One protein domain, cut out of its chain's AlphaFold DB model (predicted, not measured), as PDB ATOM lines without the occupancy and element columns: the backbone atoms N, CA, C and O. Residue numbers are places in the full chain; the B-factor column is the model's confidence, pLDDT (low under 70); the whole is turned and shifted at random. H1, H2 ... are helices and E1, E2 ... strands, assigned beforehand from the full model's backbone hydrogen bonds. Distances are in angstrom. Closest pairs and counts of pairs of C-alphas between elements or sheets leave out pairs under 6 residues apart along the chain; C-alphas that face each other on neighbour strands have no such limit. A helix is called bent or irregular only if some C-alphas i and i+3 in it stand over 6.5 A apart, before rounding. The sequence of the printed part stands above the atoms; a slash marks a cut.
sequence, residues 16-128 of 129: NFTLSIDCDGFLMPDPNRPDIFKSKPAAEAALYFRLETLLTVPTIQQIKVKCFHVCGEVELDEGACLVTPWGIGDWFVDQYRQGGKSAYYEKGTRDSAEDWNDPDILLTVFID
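What this domain is: This is residues 16 to 128 of the 129 residues of an uncharacterized protein of Periconia macrospinosa (UniProt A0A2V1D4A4). A twisted sheet of four strands, E1, E4, E6 and E5, has the long helix H4 packed along one face, and no named helix covers its other face. The small hairpin E2 and E3 packs on the first part of H4, while the short helix H2 crosses H4. The printed part has 113 residues, with four named helices and six named strands in the order E1 H1 E2 E3 H2 H3 E4 H4 E5 E6, and its class is mixed, helices and strands. The larger sheet, in the order E1 E4 E6 E5, is mixed; E2 and E3 are antiparallel. The whole is compact, with a radius of gyration of the C-alphas of 14.4 A, and flat, spanning 42 by 35 by 18 A.

Where its parts are: E1, residues 16 to 22, begins with C-alpha 16 at (186.457, 233.127, 182.571) and is 20.2 A long. H1 has residues 23 to 26, E2 27 to 30, E3 33 to 39, H2 42 to 48 and H3 52 to 55. E4, residues 60 to 68, is 23.5 A long. H4, residues 80 to 98, is 27.6 A long, from C-alpha 80 at (194.226, 258.880, 189.167); it is irregular, but only just, with C-alphas 81 and 84 6.6 A apart. E5, residues 103 to 109, measures 20.8 A, and E6, residues 121 to 127, measures 19.9 A and ends with C-alpha 127 at (192.644, 236.289, 174.995).

How they stand to each other: E1 and E4 are parallel, with N 19 and O 64 2.8 A apart, within hydrogen-bond range. E4 and E6 are antiparallel, with N 65 and O 123 at 2.8 A. E6 and E5, a hairpin, are antiparallel, with N 106 and O 124 at 2.8 A. E4, H4, E5 form a split strand-helix-strand unit, two strands running the same way with E6 between them; its crossover is right-handed. H4 is on this sheet at a height of 8.9 A, over E6 and only just over E5, where 3 of its C-alphas fall; it runs along the strands, at 4 degrees to E6 on the local plane. H2 touches residues 84 to 91 of H4 and is about perpendicular to it, at 90 degrees; the closest C-alphas are those of Ala 42 and Gly 87, 4.9 A. H1 only grazes the sheet and touches H4, closest at the C-alphas of Phe 26 and Thr 84, 5.7 A. H3 is close to H4 but not clearly touching, with the C-alphas of Leu 55 and Tyr 96 closest at 7.3 A. In the hairpin E2 and E3, N 28 and O 38 are 2.9 A apart. Every O i to N i+4 pair is within hydrogen-bond range in H2, and 13 of 15 are in H4; H1 and H3 are too short for such a pair.

The domain as a whole: The C-alphas farthest apart are those of Arg 33 and Thr 59, 43.7 A. The printed part has no cut. The links E4 to H4 and E5 to E6 are long, with 11 residues each. Mean pLDDT of the printed part is 87.6, and residues 71 to 73 and 111 to 117 are under 70.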
ATOM      1  N   ASN A  16     186.746 231.730 182.261       90.75
ATOM      2  CA  ASN A  16     186.457 233.127 182.571       90.75
ATOM      3  C   ASN A  16     186.881 233.412 184.010       90.75
ATOM      4  O   ASN A  16     186.481 232.689 184.923       90.75
ATOM      5  N   PHE A  17     187.648 234.477 184.218       91.81
ATOM      6  CA  PHE A  17     188.042 234.939 185.544       91.81
ATOM      7  C   PHE A  17     187.469 236.329 185.808       91.81
ATOM      8  O   PHE A  17     187.463 237.182 184.922       91.81
ATOM      9  N   THR A  18     186.969 236.565 187.020       91.94
ATOM     10  CA  THR A  18     186.540 237.897 187.461       91.94
ATOM     11  C   THR A  18     187.284 238.268 188.731       91.94
ATOM     12  O   THR A  18     187.295 237.499 189.687       91.94
ATOM     13  N   LEU A  19     187.873 239.456 188.720       89.31
ATOM     14  CA  LEU A  19     188.558 240.077 189.834       89.31
ATOM     15  C   LEU A  19     187.790 241.332 190.244       89.31
ATOM     16  O   LEU A  19     187.575 242.217 189.417       89.31
ATOM     17  N   SER A  20     187.380 241.399 191.505       90.06
ATOM     18  CA  SER A  20     186.827 242.612 192.106       90.06
ATOM     19  C   SER A  20     187.921 243.286 192.922       90.06
ATOM     20  O   SER A  20     188.567 242.620 193.731       90.06
ATOM     21  N   ILE A  21     188.145 244.571 192.672       87.56
ATOM     22  CA  ILE A  21     189.193 245.382 193.283       87.56
ATOM     23  C   ILE A  21     188.583 246.667 193.834       87.56
ATOM     24  O   ILE A  21     187.750 247.304 193.190       87.56
ATOM     25  N   ASP A  22     189.076 247.055 194.996       85.75
ATOM     26  CA  ASP A  22     188.868 248.365 195.585       85.75
ATOM     27  C   ASP A  22     189.857 249.376 194.983       85.75
ATOM     28  O   ASP A  22     191.030 249.070 194.743       85.75
ATOM     29  N   CYS A  23     189.390 250.593 194.690       81.81
ATOM     30  CA  CYS A  23     190.211 251.595 194.005       81.81
ATOM     31  C   CYS A  23     191.465 252.018 194.793       81.81
ATOM     32  O   CYS A  23     192.406 252.535 194.197       81.81
ATOM     33  N   ASP A  24     191.521 251.768 196.103       81.75
ATOM     34  CA  ASP A  24     192.688 252.038 196.947       81.75
ATOM     35  C   ASP A  24     193.935 251.265 196.486       81.75
ATOM     36  O   ASP A  24     195.042 251.803 196.477       81.75
ATOM     37  N   GLY A  25     193.767 250.036 195.993       83.75
ATOM     38  CA  GLY A  25     194.860 249.233 195.459       83.75
ATOM     39  C   GLY A  25     195.426 249.770 194.137       83.75
ATOM     40  O   GLY A  25     196.537 249.391 193.748       83.75
ATOM     41  N   PHE A  26     194.718 250.693 193.477       88.00
ATOM     42  CA  PHE A  26     195.190 251.428 192.299       88.00
ATOM     43  C   PHE A  26     195.902 252.734 192.623       88.00
ATOM     44  O   PHE A  26     196.479 253.335 191.711       88.00
ATOM     45  N   LEU A  27     195.890 253.153 193.884       88.44
ATOM     46  CA  LEU A  27     196.434 254.422 194.328       88.44
ATOM     47  C   LEU A  27     197.721 254.224 195.138       88.44
ATOM     48  O   LEU A  27     198.010 253.155 195.685       88.44
ATOM     49  N   MET A  28     198.528 255.274 195.186       90.31
ATOM     50  CA  MET A  28     199.705 255.392 196.040       90.31
ATOM     51  C   MET A  28     199.908 256.860 196.437       90.31
ATOM     52  O   MET A  28     199.543 257.743 195.658       90.31
ATOM     53  N   PRO A  29     200.487 257.153 197.610       89.69
ATOM     54  CA  PRO A  29     200.762 258.533 198.002       89.69
ATOM     55  C   PRO A  29     201.796 259.180 197.068       89.69
ATOM     56  O   PRO A  29     202.771 258.538 196.663       89.69
ATOM     57  N   ASP A  30     201.612 260.461 196.739       88.56
ATOM     58  CA  ASP A  30     202.607 261.263 196.028       88.56
ATOM     59  C   ASP A  30     203.823 261.486 196.944       88.56
ATOM     60  O   ASP A  30     203.690 262.115 197.998       88.56
ATOM     61  N   PRO A  31     205.034 261.034 196.563       87.81
ATOM     62  CA  PRO A  31     206.217 261.150 197.418       87.81
ATOM     63  C   PRO A  31     206.597 262.603 197.727       87.81
ATOM     64  O   PRO A  31     207.277 262.858 198.719       87.81
ATOM     65  N   ASN A  32     206.165 263.553 196.891       89.75
ATOM     66  CA  ASN A  32     206.436 264.977 197.079       89.75
ATOM     67  C   ASN A  32     205.270 265.728 197.742       89.75
ATOM     68  O   ASN A  32     205.460 266.859 198.187       89.75
ATOM     69  N   ARG A  33     204.070 265.133 197.781       86.19
ATOM     70  CA  ARG A  33     202.843 265.719 198.346       86.19
ATOM     71  C   ARG A  33     202.015 264.611 199.013       86.19
ATOM     72  O   ARG A  33     201.038 264.171 198.424       86.19
ATOM     73  N   PRO A  34     202.398 264.138 200.211       82.19
ATOM     74  CA  PRO A  34     201.845 262.912 200.801       82.19
ATOM     75  C   PRO A  34     200.322 262.893 200.990       82.19
ATOM     76  O   PRO A  34     199.747 261.813 201.086       82.19
ATOM     77  N   ASP A  35     199.686 264.065 201.020       84.62
ATOM     78  CA  ASP A  35     198.233 264.221 201.140       84.62
ATOM     79  C   ASP A  35     197.479 263.993 199.812       84.62
ATOM     80  O   ASP A  35     196.256 263.883 199.810       84.62
ATOM     81  N   ILE A  36     198.197 263.892 198.686       86.69
ATOM     82  CA  ILE A  36     197.643 263.640 197.352       86.69
ATOM     83  C   ILE A  36     197.968 262.213 196.929       86.69
ATOM     84  O   ILE A  36     199.128 261.793 196.924       86.69
ATOM     85  N   PHE A  37     196.952 261.476 196.498       89.19
ATOM     86  CA  PHE A  37     197.112 260.142 195.940       89.19
ATOM     87  C   PHE A  37     197.216 260.195 194.415       89.19
ATOM     88  O   PHE A  37     196.458 260.874 193.724       89.19
ATOM     89  N   LYS A  38     198.169 259.432 193.888       91.31
ATOM     90  CA  LYS A  38     198.432 259.246 192.461       91.31
ATOM     91  C   LYS A  38     198.128 257.819 192.041       91.31
ATOM     92  O   LYS A  38     198.069 256.910 192.867       91.31
ATOM     93  N   SER A  39     198.011 257.615 190.736       91.56
ATOM     94  CA  SER A  39     197.945 256.282 190.144       91.56
ATOM     95  C   SER A  39     199.210 255.483 190.419       91.56
ATOM     96  O   SER A  39     200.324 255.934 190.150       91.56
ATOM     97  N   LYS A  40     199.021 254.254 190.882       92.44
ATOM     98  CA  LYS A  40     200.064 253.237 190.926       92.44
ATOM     99  C   LYS A  40     200.455 252.818 189.500       92.44
ATOM    100  O   LYS A  40     199.573 252.619 188.666       92.44
ATOM    101  N   PRO A  41     201.746 252.618 189.187       93.69
ATOM    102  CA  PRO A  41     202.143 252.042 187.908       93.69
ATOM    103  C   PRO A  41     201.481 250.678 187.675       93.69
ATOM    104  O   PRO A  41     201.388 249.855 188.587       93.69
ATOM    105  N   ALA A  42     201.065 250.398 186.440       93.44
ATOM    106  CA  ALA A  42     200.336 249.172 186.110       93.44
ATOM    107  C   ALA A  42     201.073 247.884 186.504       93.44
ATOM    108  O   ALA A  42     200.454 246.961 187.024       93.44
ATOM    109  N   ALA A  43     202.393 247.831 186.305       93.50
ATOM    110  CA  ALA A  43     203.206 246.680 186.694       93.50
ATOM    111  C   ALA A  43     203.233 246.472 188.219       93.50
ATOM    112  O   ALA A  43     203.163 245.340 188.691       93.50
ATOM    113  N   GLU A  44     203.280 247.554 188.998       94.44
ATOM    114  CA  GLU A  44     203.212 247.475 190.460       94.44
ATOM    115  C   GLU A  44     201.822 247.039 190.931       94.44
ATOM    116  O   GLU A  44     201.710 246.217 191.837       94.44
ATOM    117  N   ALA A  45     200.760 247.541 190.296       92.44
ATOM    118  CA  ALA A  45     199.400 247.092 190.572       92.44
ATOM    119  C   ALA A  45     199.205 245.614 190.198       92.44
ATOM    120  O   ALA A  45     198.609 244.859 190.964       92.44
ATOM    121  N   ALA A  46     199.765 245.169 189.070       92.50
ATOM    122  CA  ALA A  46     199.718 243.774 188.651       92.50
ATOM    123  C   ALA A  46     200.365 242.847 189.688       92.50
ATOM    124  O   ALA A  46     199.756 241.848 190.064       92.50
ATOM    125  N   LEU A  47     201.533 243.225 190.219       92.00
ATOM    126  CA  LEU A  47     202.194 242.498 191.305       92.00
ATOM    127  C   LEU A  47     201.381 242.531 192.604       92.00
ATOM    128  O   LEU A  47     201.224 241.506 193.264       92.00
ATOM    129  N   TYR A  48     200.833 243.695 192.966       91.38
ATOM    130  CA  TYR A  48     200.019 243.857 194.173       91.38
ATOM    131  C   TYR A  48     198.809 242.908 194.177       91.38
ATOM    132  O   TYR A  48     198.543 242.246 195.181       91.38
ATOM    133  N   PHE A  49     198.127 242.770 193.036       90.75
ATOM    134  CA  PHE A  49     196.992 241.856 192.872       90.75
ATOM    135  C   PHE A  49     197.385 240.436 192.425       90.75
ATOM    136  O   PHE A  49     196.508 239.596 192.218       90.75
ATOM    137  N   ARG A  50     198.688 240.145 192.298       92.12
ATOM    138  CA  ARG A  50     199.248 238.868 191.820       92.12
ATOM    139  C   ARG A  50     198.673 238.408 190.476       92.12
ATOM    140  O   ARG A  50     198.362 237.224 190.282       92.12
ATOM    141  N   LEU A  51     198.485 239.345 189.551       92.12
ATOM    142  CA  LEU A  51     197.869 239.100 188.245       92.12
ATOM    143  C   LEU A  51     198.703 238.165 187.363       92.12
ATOM    144  O   LEU A  51     198.153 237.500 186.486       92.12
ATOM    145  N   GLU A  52     200.005 238.040 187.625       93.44
ATOM    146  CA  GLU A  52     200.900 237.112 186.930       93.44
ATOM    147  C   GLU A  52     200.455 235.652 187.053       93.44
ATOM    148  O   GLU A  52     200.688 234.846 186.152       93.44
ATOM    149  N   THR A  53     199.740 235.308 188.126       91.19
ATOM    150  CA  THR A  53     199.203 233.956 188.316       91.19
ATOM    151  C   THR A  53     198.210 233.573 187.215       91.19
ATOM    152  O   THR A  53     198.175 232.414 186.798       91.19
ATOM    153  N   LEU A  54     197.475 234.544 186.663       91.00
ATOM    154  CA  LEU A  54     196.496 234.332 185.593       91.00
ATOM    155  C   LEU A  54     197.158 234.010 184.247       91.00
ATOM    156  O   LEU A  54     196.569 233.300 183.430       91.00
ATOM    157  N   LEU A  55     198.401 234.449 184.031       91.19
ATOM    158  CA  LEU A  55     199.164 234.152 182.812       91.19
ATOM    159  C   LEU A  55     199.467 232.654 182.673       91.19
ATOM    160  O   LEU A  55     199.574 232.139 181.561       91.19
ATOM    161  N   THR A  56     199.569 231.944 183.799       89.31
ATOM    162  CA  THR A  56     199.859 230.504 183.828       89.31
ATOM    163  C   THR A  56     198.636 229.618 183.602       89.31
ATOM    164  O   THR A  56     198.790 228.409 183.435       89.31
ATOM    165  N   VAL A  57     197.425 230.185 183.571       89.00
ATOM    166  CA  VAL A  57     196.184 229.423 183.387       89.00
ATOM    167  C   VAL A  57     195.965 229.177 181.888       89.00
ATOM    168  O   VAL A  57     195.623 230.105 181.158       89.00
ATOM    169  N   PRO A  58     196.123 227.942 181.374       84.19
ATOM    170  CA  PRO A  58     196.116 227.698 179.930       84.19
ATOM    171  C   PRO A  58     194.728 227.854 179.297       84.19
ATOM    172  O   PRO A  58     194.622 228.135 178.105       84.19
ATOM    173  N   THR A  59     193.666 227.676 180.081       89.38
ATOM    174  CA  THR A  59     192.276 227.708 179.613       89.38
ATOM    175  C   THR A  59     191.639 229.091 179.677       89.38
ATOM    176  O   THR A  59     190.514 229.246 179.208       89.38
ATOM    177  N   ILE A  60     192.318 230.093 180.247       90.81
ATOM    178  CA  ILE A  60     191.743 231.427 180.409       90.81
ATOM    179  C   ILE A  60     191.581 232.117 179.050       90.81
ATOM    180  O   ILE A  60     192.480 232.083 178.209       90.81
ATOM    181  N   GLN A  61     190.403 232.692 178.824       92.88
ATOM    182  CA  GLN A  61     190.038 233.410 177.595       92.88
ATOM    183  C   GLN A  61     189.507 234.808 177.881       92.88
ATOM    184  O   GLN A  61     189.538 235.673 177.009       92.88
ATOM    185  N   GLN A  62     189.018 235.032 179.099       94.94
ATOM    186  CA  GLN A  62     188.504 236.323 179.509       94.94
ATOM    187  C   GLN A  62     188.892 236.620 180.954       94.94
ATOM    188  O   GLN A  62     188.662 235.802 181.850       94.94
ATOM    189  N   ILE A  63     189.432 237.816 181.179       94.88
ATOM    190  CA  ILE A  63     189.710 238.369 182.507       94.88
ATOM    191  C   ILE A  63     188.881 239.636 182.652       94.88
ATOM    192  O   ILE A  63     189.053 240.590 181.902       94.88
ATOM    193  N   LYS A  64     187.974 239.653 183.622       94.44
ATOM    194  CA  LYS A  64     187.161 240.820 183.953       94.44
ATOM    195  C   LYS A  64     187.664 241.431 185.250       94.44
ATOM    196  O   LYS A  64     187.630 240.764 186.276       94.44
ATOM    197  N   VAL A  65     188.084 242.687 185.218       91.56
ATOM    198  CA  VAL A  65     188.439 243.468 186.403       91.56
ATOM    199  C   VAL A  65     187.331 244.480 186.666       91.56
ATOM    200  O   VAL A  65     186.988 245.283 185.798       91.56
ATOM    201  N   LYS A  66     186.749 244.406 187.858       91.19
ATOM    202  CA  LYS A  66     185.720 245.308 188.365       91.19
ATOM    203  C   LYS A  66     186.346 246.174 189.450       91.19
ATOM    204  O   LYS A  66     186.805 245.624 190.445       91.19
ATOM    205  N   CYS A  67     186.375 247.485 189.254       88.56
ATOM    206  CA  CYS A  67     186.780 248.435 190.282       88.56
ATOM    207  C   CYS A  67     185.553 249.010 190.975       88.56
ATOM    208  O   CYS A  67     184.619 249.419 190.286       88.56
ATOM    209  N   PHE A  68     185.624 249.128 192.294       85.38
ATOM    210  CA  PHE A  68     184.668 249.871 193.103       85.38
ATOM    211  C   PHE A  68     185.371 251.070 193.743       85.38
ATOM    212  O   PHE A  68     186.479 250.951 194.276       85.38
ATOM    213  N   HIS A  69     184.761 252.241 193.630       78.88
ATOM    214  CA  HIS A  69     185.262 253.494 194.158       78.88
ATOM    215  C   HIS A  69     184.943 253.551 195.652       78.88
ATOM    216  O   HIS A  69     183.837 253.883 196.069       78.88
ATOM    217  N   VAL A  70     185.937 253.201 196.463       72.94
ATOM    218  CA  VAL A  70     185.841 253.179 197.931       72.94
ATOM    219  C   VAL A  70     186.812 254.141 198.612       72.94
ATOM    220  O   VAL A  70     186.795 254.259 199.838       72.94
ATOM    221  N   CYS A  71     187.667 254.839 197.858       68.25
ATOM    222  CA  CYS A  71     188.485 255.896 198.431       68.25
ATOM    223  C   CYS A  71     187.554 257.038 198.854       68.25
ATOM    224  O   CYS A  71     186.817 257.575 198.033       68.25
ATOM    225  N   GLY A  72     187.521 257.320 200.159       66.69
ATOM    226  CA  GLY A  72     186.681 258.363 200.747       66.69
ATOM    227  C   GLY A  72     187.144 259.768 200.350       66.69
ATOM    228  O   GLY A  72     187.615 259.995 199.242       66.69
ATOM    229  N   GLU A  73     187.044 260.729 201.265       69.12
ATOM    230  CA  GLU A  73     187.548 262.090 201.040       69.12
ATOM    231  C   GLU A  73     189.089 262.095 200.996       69.12
ATOM    232  O   GLU A  73     189.758 262.355 201.994       69.12
ATOM    233  N   VAL A  74     189.661 261.755 199.842       73.50
ATOM    234  CA  VAL A  74     191.096 261.854 199.555       73.50
ATOM    235  C   VAL A  74     191.315 262.776 198.365       73.50
ATOM    236  O   VAL A  74     190.534 262.779 197.413       73.50
ATOM    237  N   GLU A  75     192.382 263.568 198.408       81.31
ATOM    238  CA  GLU A  75     192.767 264.385 197.263       81.31
ATOM    239  C   GLU A  75     193.441 263.486 196.219       81.31
ATOM    240  O   GLU A  75     194.427 262.803 196.504       81.31
ATOM    241  N   LEU A  76     192.876 263.449 195.013       81.88
ATOM    242  CA  LEU A  76     193.362 262.634 193.905       81.88
ATOM    243  C   LEU A  76     194.008 263.521 192.846       81.88
ATOM    244  O   LEU A  76     193.477 264.578 192.502       81.88
ATOM    245  N   ASP A  77     195.113 263.050 192.275       81.88
ATOM    246  CA  ASP A  77     195.606 263.597 191.013       81.88
ATOM    247  C   ASP A  77     194.576 263.357 189.893       81.88
ATOM    248  O   ASP A  77     193.774 262.415 189.945       81.88
ATOM    249  N   GLU A  78     194.571 264.211 188.871       77.25
ATOM    250  CA  GLU A  78     193.544 264.160 187.828       77.25
ATOM    251  C   GLU A  78     193.546 262.793 187.120       77.25
ATOM    252  O   GLU A  78     194.564 262.322 186.612       77.25
ATOM    253  N   GLY A  79     192.387 262.125 187.106       75.19
ATOM    254  CA  GLY A  79     192.235 260.809 186.485       75.19
ATOM    255  C   GLY A  79     192.930 259.659 187.223       75.19
ATOM    256  O   GLY A  79     193.019 258.565 186.659       75.19
ATOM    257  N   ALA A  80     193.386 259.854 188.469       80.12
ATOM    258  CA  ALA A  80     194.226 258.880 189.167       80.12
ATOM    259  C   ALA A  80     193.609 257.467 189.254       80.12
ATOM    260  O   ALA A  80     194.308 256.460 189.102       80.12
ATOM    261  N   CYS A  81     192.289 257.380 189.432       79.88
ATOM    262  CA  CYS A  81     191.567 256.110 189.513       79.88
ATOM    263  C   CYS A  81     191.414 255.386 188.163       79.88
ATOM    264  O   CYS A  81     191.116 254.197 188.153       79.88
ATOM    265  N   LEU A  82     191.618 256.065 187.029       86.06
ATOM    266  CA  LEU A  82     191.406 255.505 185.685       86.06
ATOM    267  C   LEU A  82     192.694 255.022 185.015       86.06
ATOM    268  O   LEU A  82     192.664 254.061 184.245       86.06
ATOM    269  N   VAL A  83     193.827 255.660 185.316       90.50
ATOM    270  CA  VAL A  83     195.110 255.348 184.669       90.50
ATOM    271  C   VAL A  83     195.555 253.917 184.982       90.50
ATOM    272  O   VAL A  83     195.885 253.164 184.064       90.50
ATOM    273  N   THR A  84     195.530 253.509 186.255       92.31
ATOM    274  CA  THR A  84     196.019 252.184 186.668       92.31
ATOM    275  C   THR A  84     195.204 251.034 186.068       92.31
ATOM    276  O   THR A  84     195.821 250.133 185.497       92.31
ATOM    277  N   PRO A  85     193.852 251.026 186.118       92.00
ATOM    278  CA  PRO A  85     193.065 249.960 185.498       92.00
ATOM    279  C   PRO A  85     193.336 249.800 184.004       92.00
ATOM    280  O   PRO A  85     193.453 248.681 183.515       92.00
ATOM    281  N   TRP A  86     193.458 250.899 183.260       94.31
ATOM    282  CA  TRP A  86     193.702 250.805 181.819       94.31
ATOM    283  C   TRP A  86     195.118 250.313 181.532       94.31
ATOM    284  O   TRP A  86     195.297 249.425 180.702       94.31
ATOM    285  N   GLY A  87     196.095 250.780 182.312       95.12
ATOM    286  CA  GLY A  87     197.455 250.265 182.250       95.12
ATOM    287  C   GLY A  87     197.555 248.774 182.602       95.12
ATOM    288  O   GLY A  87     198.397 248.081 182.041       95.12
ATOM    289  N   ILE A  88     196.693 248.239 183.478       95.31
ATOM    290  CA  ILE A  88     196.590 246.784 183.713       95.31
ATOM    291  C   ILE A  88     196.114 246.059 182.447       95.31
ATOM    292  O   ILE A  88     196.606 244.974 182.142       95.31
ATOM    293  N   GLY A  89     195.180 246.651 181.698       96.44
ATOM    294  CA  GLY A  89     194.756 246.144 180.392       96.44
ATOM    295  C   GLY A  89     195.920 246.060 179.406       96.44
ATOM    296  O   GLY A  89     196.159 244.995 178.834       96.44
ATOM    297  N   ASP A  90     196.680 247.151 179.269       97.62
ATOM    298  CA  ASP A  90     197.882 247.199 178.426       97.62
ATOM    299  C   ASP A  90     198.914 246.153 178.879       97.62
ATOM    300  O   ASP A  90     199.424 245.379 178.068       97.62
ATOM    301  N   TRP A  91     199.154 246.058 180.191       97.25
ATOM    302  CA  TRP A  91     200.071 245.085 180.780       97.25
ATOM    303  C   TRP A  91     199.682 243.647 180.424       97.25
ATOM    304  O   TRP A  91     200.532 242.895 179.949       97.25
ATOM    305  N   PHE A  92     198.412 243.254 180.579       96.69
ATOM    306  CA  PHE A  92     197.965 241.912 180.185       96.69
ATOM    307  C   PHE A  92     198.191 241.649 178.699       96.69
ATOM    308  O   PHE A  92     198.687 240.582 178.335       96.69
ATOM    309  N   VAL A  93     197.828 242.607 177.841       97.19
ATOM    310  CA  VAL A  93     198.002 242.481 176.391       97.19
ATOM    311  C   VAL A  93     199.472 242.252 176.042       97.19
ATOM    312  O   VAL A  93     199.780 241.341 175.271       97.19
ATOM    313  N   ASP A  94     200.381 243.009 176.648       97.44
ATOM    314  CA  ASP A  94     201.815 242.856 176.431       97.44
ATOM    315  C   ASP A  94     202.337 241.506 176.934       97.44
ATOM    316  O   ASP A  94     203.079 240.833 176.214       97.44
ATOM    317  N   GLN A  95     201.918 241.062 178.124       96.44
ATOM    318  CA  GLN A  95     202.320 239.762 178.670       96.44
ATOM    319  C   GLN A  95     201.860 238.595 177.783       96.44
ATOM    320  O   GLN A  95     202.642 237.689 177.490       96.44
ATOM    321  N   TYR A  96     200.616 238.619 177.295       95.19
ATOM    322  CA  TYR A  96     200.119 237.570 176.402       95.19
ATOM    323  C   TYR A  96     200.813 237.588 175.038       95.19
ATOM    324  O   TYR A  96     201.177 236.521 174.537       95.19
ATOM    325  N   ARG A  97     201.093 238.773 174.478       94.88
ATOM    326  CA  ARG A  97     201.852 238.911 173.224       94.88
ATOM    327  C   ARG A  97     203.271 238.368 173.340       94.88
ATOM    328  O   ARG A  97     203.722 237.666 172.438       94.88
ATOM    329  N   GLN A  98     203.956 238.632 174.451       94.56
ATOM    330  CA  GLN A  98     205.280 238.057 174.728       94.56
ATOM    331  C   GLN A  98     205.235 236.524 174.816       94.56
ATOM    332  O   GLN A  98     206.176 235.853 174.397       94.56
ATOM    333  N   GLY A  99     204.119 235.964 175.294       91.31
ATOM    334  CA  GLY A  99     203.841 234.526 175.297       91.31
ATOM    335  C   GLY A  99     203.342 233.952 173.962       91.31
ATOM    336  O   GLY A  99     202.978 232.779 173.918       91.31
ATOM    337  N   GLY A 100     203.290 234.750 172.889       92.38
ATOM    338  CA  GLY A 100     202.841 234.320 171.562       92.38
ATOM    339  C   GLY A 100     201.322 234.205 171.395       92.38
ATOM    340  O   GLY A 100     200.869 233.603 170.424       92.38
ATOM    341  N   LYS A 101     200.532 234.767 172.316       91.62
ATOM    342  CA  LYS A 101     199.064 234.810 172.241       91.62
ATOM    343  C   LYS A 101     198.583 236.202 171.840       91.62
ATOM    344  O   LYS A 101     199.169 237.210 172.229       91.62
ATOM    345  N   SER A 102     197.494 236.261 171.079       94.81
ATOM    346  CA  SER A 102     196.808 237.523 170.803       94.81
ATOM    347  C   SER A 102     195.875 237.863 171.966       94.81
ATOM    348  O   SER A 102     195.236 236.987 172.547       94.81
ATOM    349  N   ALA A 103     195.842 239.137 172.342       96.69
ATOM    350  CA  ALA A 103     194.962 239.654 173.374       96.69
ATOM    351  C   ALA A 103     194.616 241.118 173.087       96.69
ATOM    352  O   ALA A 103     195.404 241.858 172.484       96.69
ATOM    353  N   TYR A 104     193.444 241.535 173.552       97.56
ATOM    354  CA  TYR A 104     192.984 242.922 173.560       97.56
ATOM    355  C   TYR A 104     192.130 243.173 174.803       97.56
ATOM    356  O   TYR A 104     191.754 242.230 175.501       97.56
ATOM    357  N   TYR A 105     191.811 244.432 175.095       97.56
ATOM    358  CA  TYR A 105     190.882 244.748 176.172       97.56
ATOM    359  C   TYR A 105     189.880 245.828 175.785       97.56
ATOM    360  O   TYR A 105     190.126 246.666 174.918       97.56
ATOM    361  N   GLU A 106     188.757 245.806 176.486       97.12
ATOM    362  CA  GLU A 106     187.727 246.833 176.477       97.12
ATOM    363  C   GLU A 106     187.660 247.500 177.852       97.12
ATOM    364  O   GLU A 106     187.869 246.853 178.885       97.12
ATOM    365  N   LYS A 107     187.357 248.800 177.863       94.81
ATOM    366  CA  LYS A 107     187.228 249.617 179.072       94.81
ATOM    367  C   LYS A 107     185.860 250.286 179.135       94.81
ATOM    368  O   LYS A 107     185.325 250.699 178.110       94.81
ATOM    369  N   GLY A 108     185.331 250.434 180.341       91.25
ATOM    370  CA  GLY A 108     184.113 251.178 180.626       91.25
ATOM    371  C   GLY A 108     184.214 251.890 181.968       91.25
ATOM    372  O   GLY A 108     184.810 251.364 182.907       91.25
ATOM    373  N   THR A 109     183.633 253.080 182.042       88.75
ATOM    374  CA  THR A 109     183.417 253.826 183.283       88.75
ATOM    375  C   THR A 109     181.923 254.039 183.464       88.75
ATOM    376  O   THR A 109     181.174 254.097 182.483       88.75
ATOM    377  N   ARG A 110     181.475 254.137 184.710       78.88
ATOM    378  CA  ARG A 110     180.146 254.650 185.029       78.88
ATOM    379  C   ARG A 110     180.293 255.918 185.843       78.88
ATOM    380  O   ARG A 110     180.919 255.910 186.892       78.88
ATOM    381  N   ASP A 111     179.667 256.979 185.356       60.62
ATOM    382  CA  ASP A 111     179.750 258.299 185.984       60.62
ATOM    383  C   ASP A 111     178.760 258.453 187.159       60.62
ATOM    384  O   ASP A 111     178.838 259.421 187.911       60.62
ATOM    385  N   SER A 112     177.836 257.499 187.350       55.34
ATOM    386  CA  SER A 112     176.935 257.451 188.509       55.34
ATOM    387  C   SER A 112     176.487 256.015 188.814       55.34
ATOM    388  O   SER A 112     175.581 255.480 188.166       55.34
ATOM    389  N   ALA A 113     177.114 255.363 189.791       56.06
ATOM    390  CA  ALA A 113     176.622 254.095 190.319       56.06
ATOM    391  C   ALA A 113     175.523 254.376 191.362       56.06
ATOM    392  O   ALA A 113     175.805 254.655 192.522       56.06
ATOM    393  N   GLU A 114     174.252 254.351 190.945       56.94
ATOM    394  CA  GLU A 114     173.121 254.348 191.896       56.94
ATOM    395  C   GLU A 114     173.040 253.016 192.671       56.94
ATOM    396  O   GLU A 114     172.516 252.972 193.785       56.94
ATOM    397  N   ASP A 115     173.586 251.935 192.099       68.69
ATOM    398  CA  ASP A 115     173.733 250.623 192.732       68.69
ATOM    399  C   ASP A 115     175.173 250.425 193.213       68.69
ATOM    400  O   ASP A 115     176.108 250.380 192.417       68.69
ATOM    401  N   TRP A 116     175.342 250.237 194.522       63.84
ATOM    402  CA  TRP A 116     176.633 249.960 195.158       63.84
ATOM    403  C   TRP A 116     177.273 248.635 194.703       63.84
ATOM    404  O   TRP A 116     178.444 248.395 194.985       63.84
ATOM    405  N   ASN A 117     176.527 247.758 194.018       69.94
ATOM    406  CA  ASN A 117     177.051 246.522 193.434       69.94
ATOM    407  C   ASN A 117     177.547 246.687 191.990       69.94
ATOM    408  O   ASN A 117     178.150 245.751 191.442       69.94
ATOM    409  N   ASP A 118     177.305 247.841 191.367       78.50
ATOM    410  CA  ASP A 118     177.796 248.136 190.029       78.50
ATOM    411  C   ASP A 118     179.211 248.727 190.103       78.50
ATOM    412  O   ASP A 118     179.448 249.664 190.860       78.50
ATOM    413  N   PRO A 119     180.174 248.196 189.329       83.50
ATOM    414  CA  PRO A 119     181.530 248.718 189.353       83.50
ATOM    415  C   PRO A 119     181.607 250.085 188.668       83.50
ATOM    416  O   PRO A 119     181.073 250.269 187.570       83.50
ATOM    417  N   ASP A 120     182.361 251.003 189.266       84.56
ATOM    418  CA  ASP A 120     182.674 252.317 188.696       84.56
ATOM    419  C   ASP A 120     183.561 252.201 187.455       84.56
ATOM    420  O   ASP A 120     183.432 252.972 186.503       84.56
ATOM    421  N   ILE A 121     184.459 251.210 187.446       89.44
ATOM    422  CA  ILE A 121     185.350 250.932 186.315       89.44
ATOM    423  C   ILE A 121     185.273 249.451 185.977       89.44
ATOM    424  O   ILE A 121     185.424 248.577 186.832       89.44
ATOM    425  N   LEU A 122     185.084 249.166 184.696       92.56
ATOM    426  CA  LEU A 122     185.093 247.824 184.150       92.56
ATOM    427  C   LEU A 122     186.197 247.710 183.102       92.56
ATOM    428  O   LEU A 122     186.203 248.431 182.108       92.56
ATOM    429  N   LEU A 123     187.100 246.761 183.303       94.25
ATOM    430  CA  LEU A 123     188.089 246.342 182.318       94.25
ATOM    431  C   LEU A 123     187.806 244.886 181.955       94.25
ATOM    432  O   LEU A 123     187.649 244.040 182.834       94.25
ATOM    433  N   THR A 124     187.755 244.572 180.665       96.19
ATOM    434  CA  THR A 124     187.638 243.189 180.194       96.19
ATOM    435  C   THR A 124     188.743 242.895 179.198       96.19
ATOM    436  O   THR A 124     188.771 243.486 178.128       96.19
ATOM    437  N   VAL A 125     189.633 241.972 179.543       96.38
ATOM    438  CA  VAL A 125     190.677 241.449 178.659       96.38
ATOM    439  C   VAL A 125     190.162 240.182 177.990       96.38
ATOM    440  O   VAL A 125     189.648 239.290 178.667       96.38
ATOM    441  N   PHE A 126     190.338 240.098 176.679       96.44
ATOM    442  CA  PHE A 126     190.021 238.946 175.847       96.44
ATOM    443  C   PHE A 126     191.318 238.355 175.301       96.44
ATOM    444  O   PHE A 126     192.203 239.092 174.862       96.44
ATOM    445  N   ILE A 127     191.436 237.031 175.356       94.38
ATOM    446  CA  ILE A 127     192.644 236.289 174.995       94.38
ATOM    447  C   ILE A 127     192.260 235.268 173.929       94.38
ATOM    448  O   ILE A 127     191.430 234.387 174.173       94.38
ATOM    449  N   ASP A 128     192.879 235.387 172.760       85.75
ATOM    450  CA  ASP A 128     192.707 234.441 171.667       85.75
ATOM    451  C   ASP A 128     193.499 233.161 171.972       85.75
ATOM    452  O   ASP A 128     194.609 233.209 172.517       85.75
TER     453      ASP A 128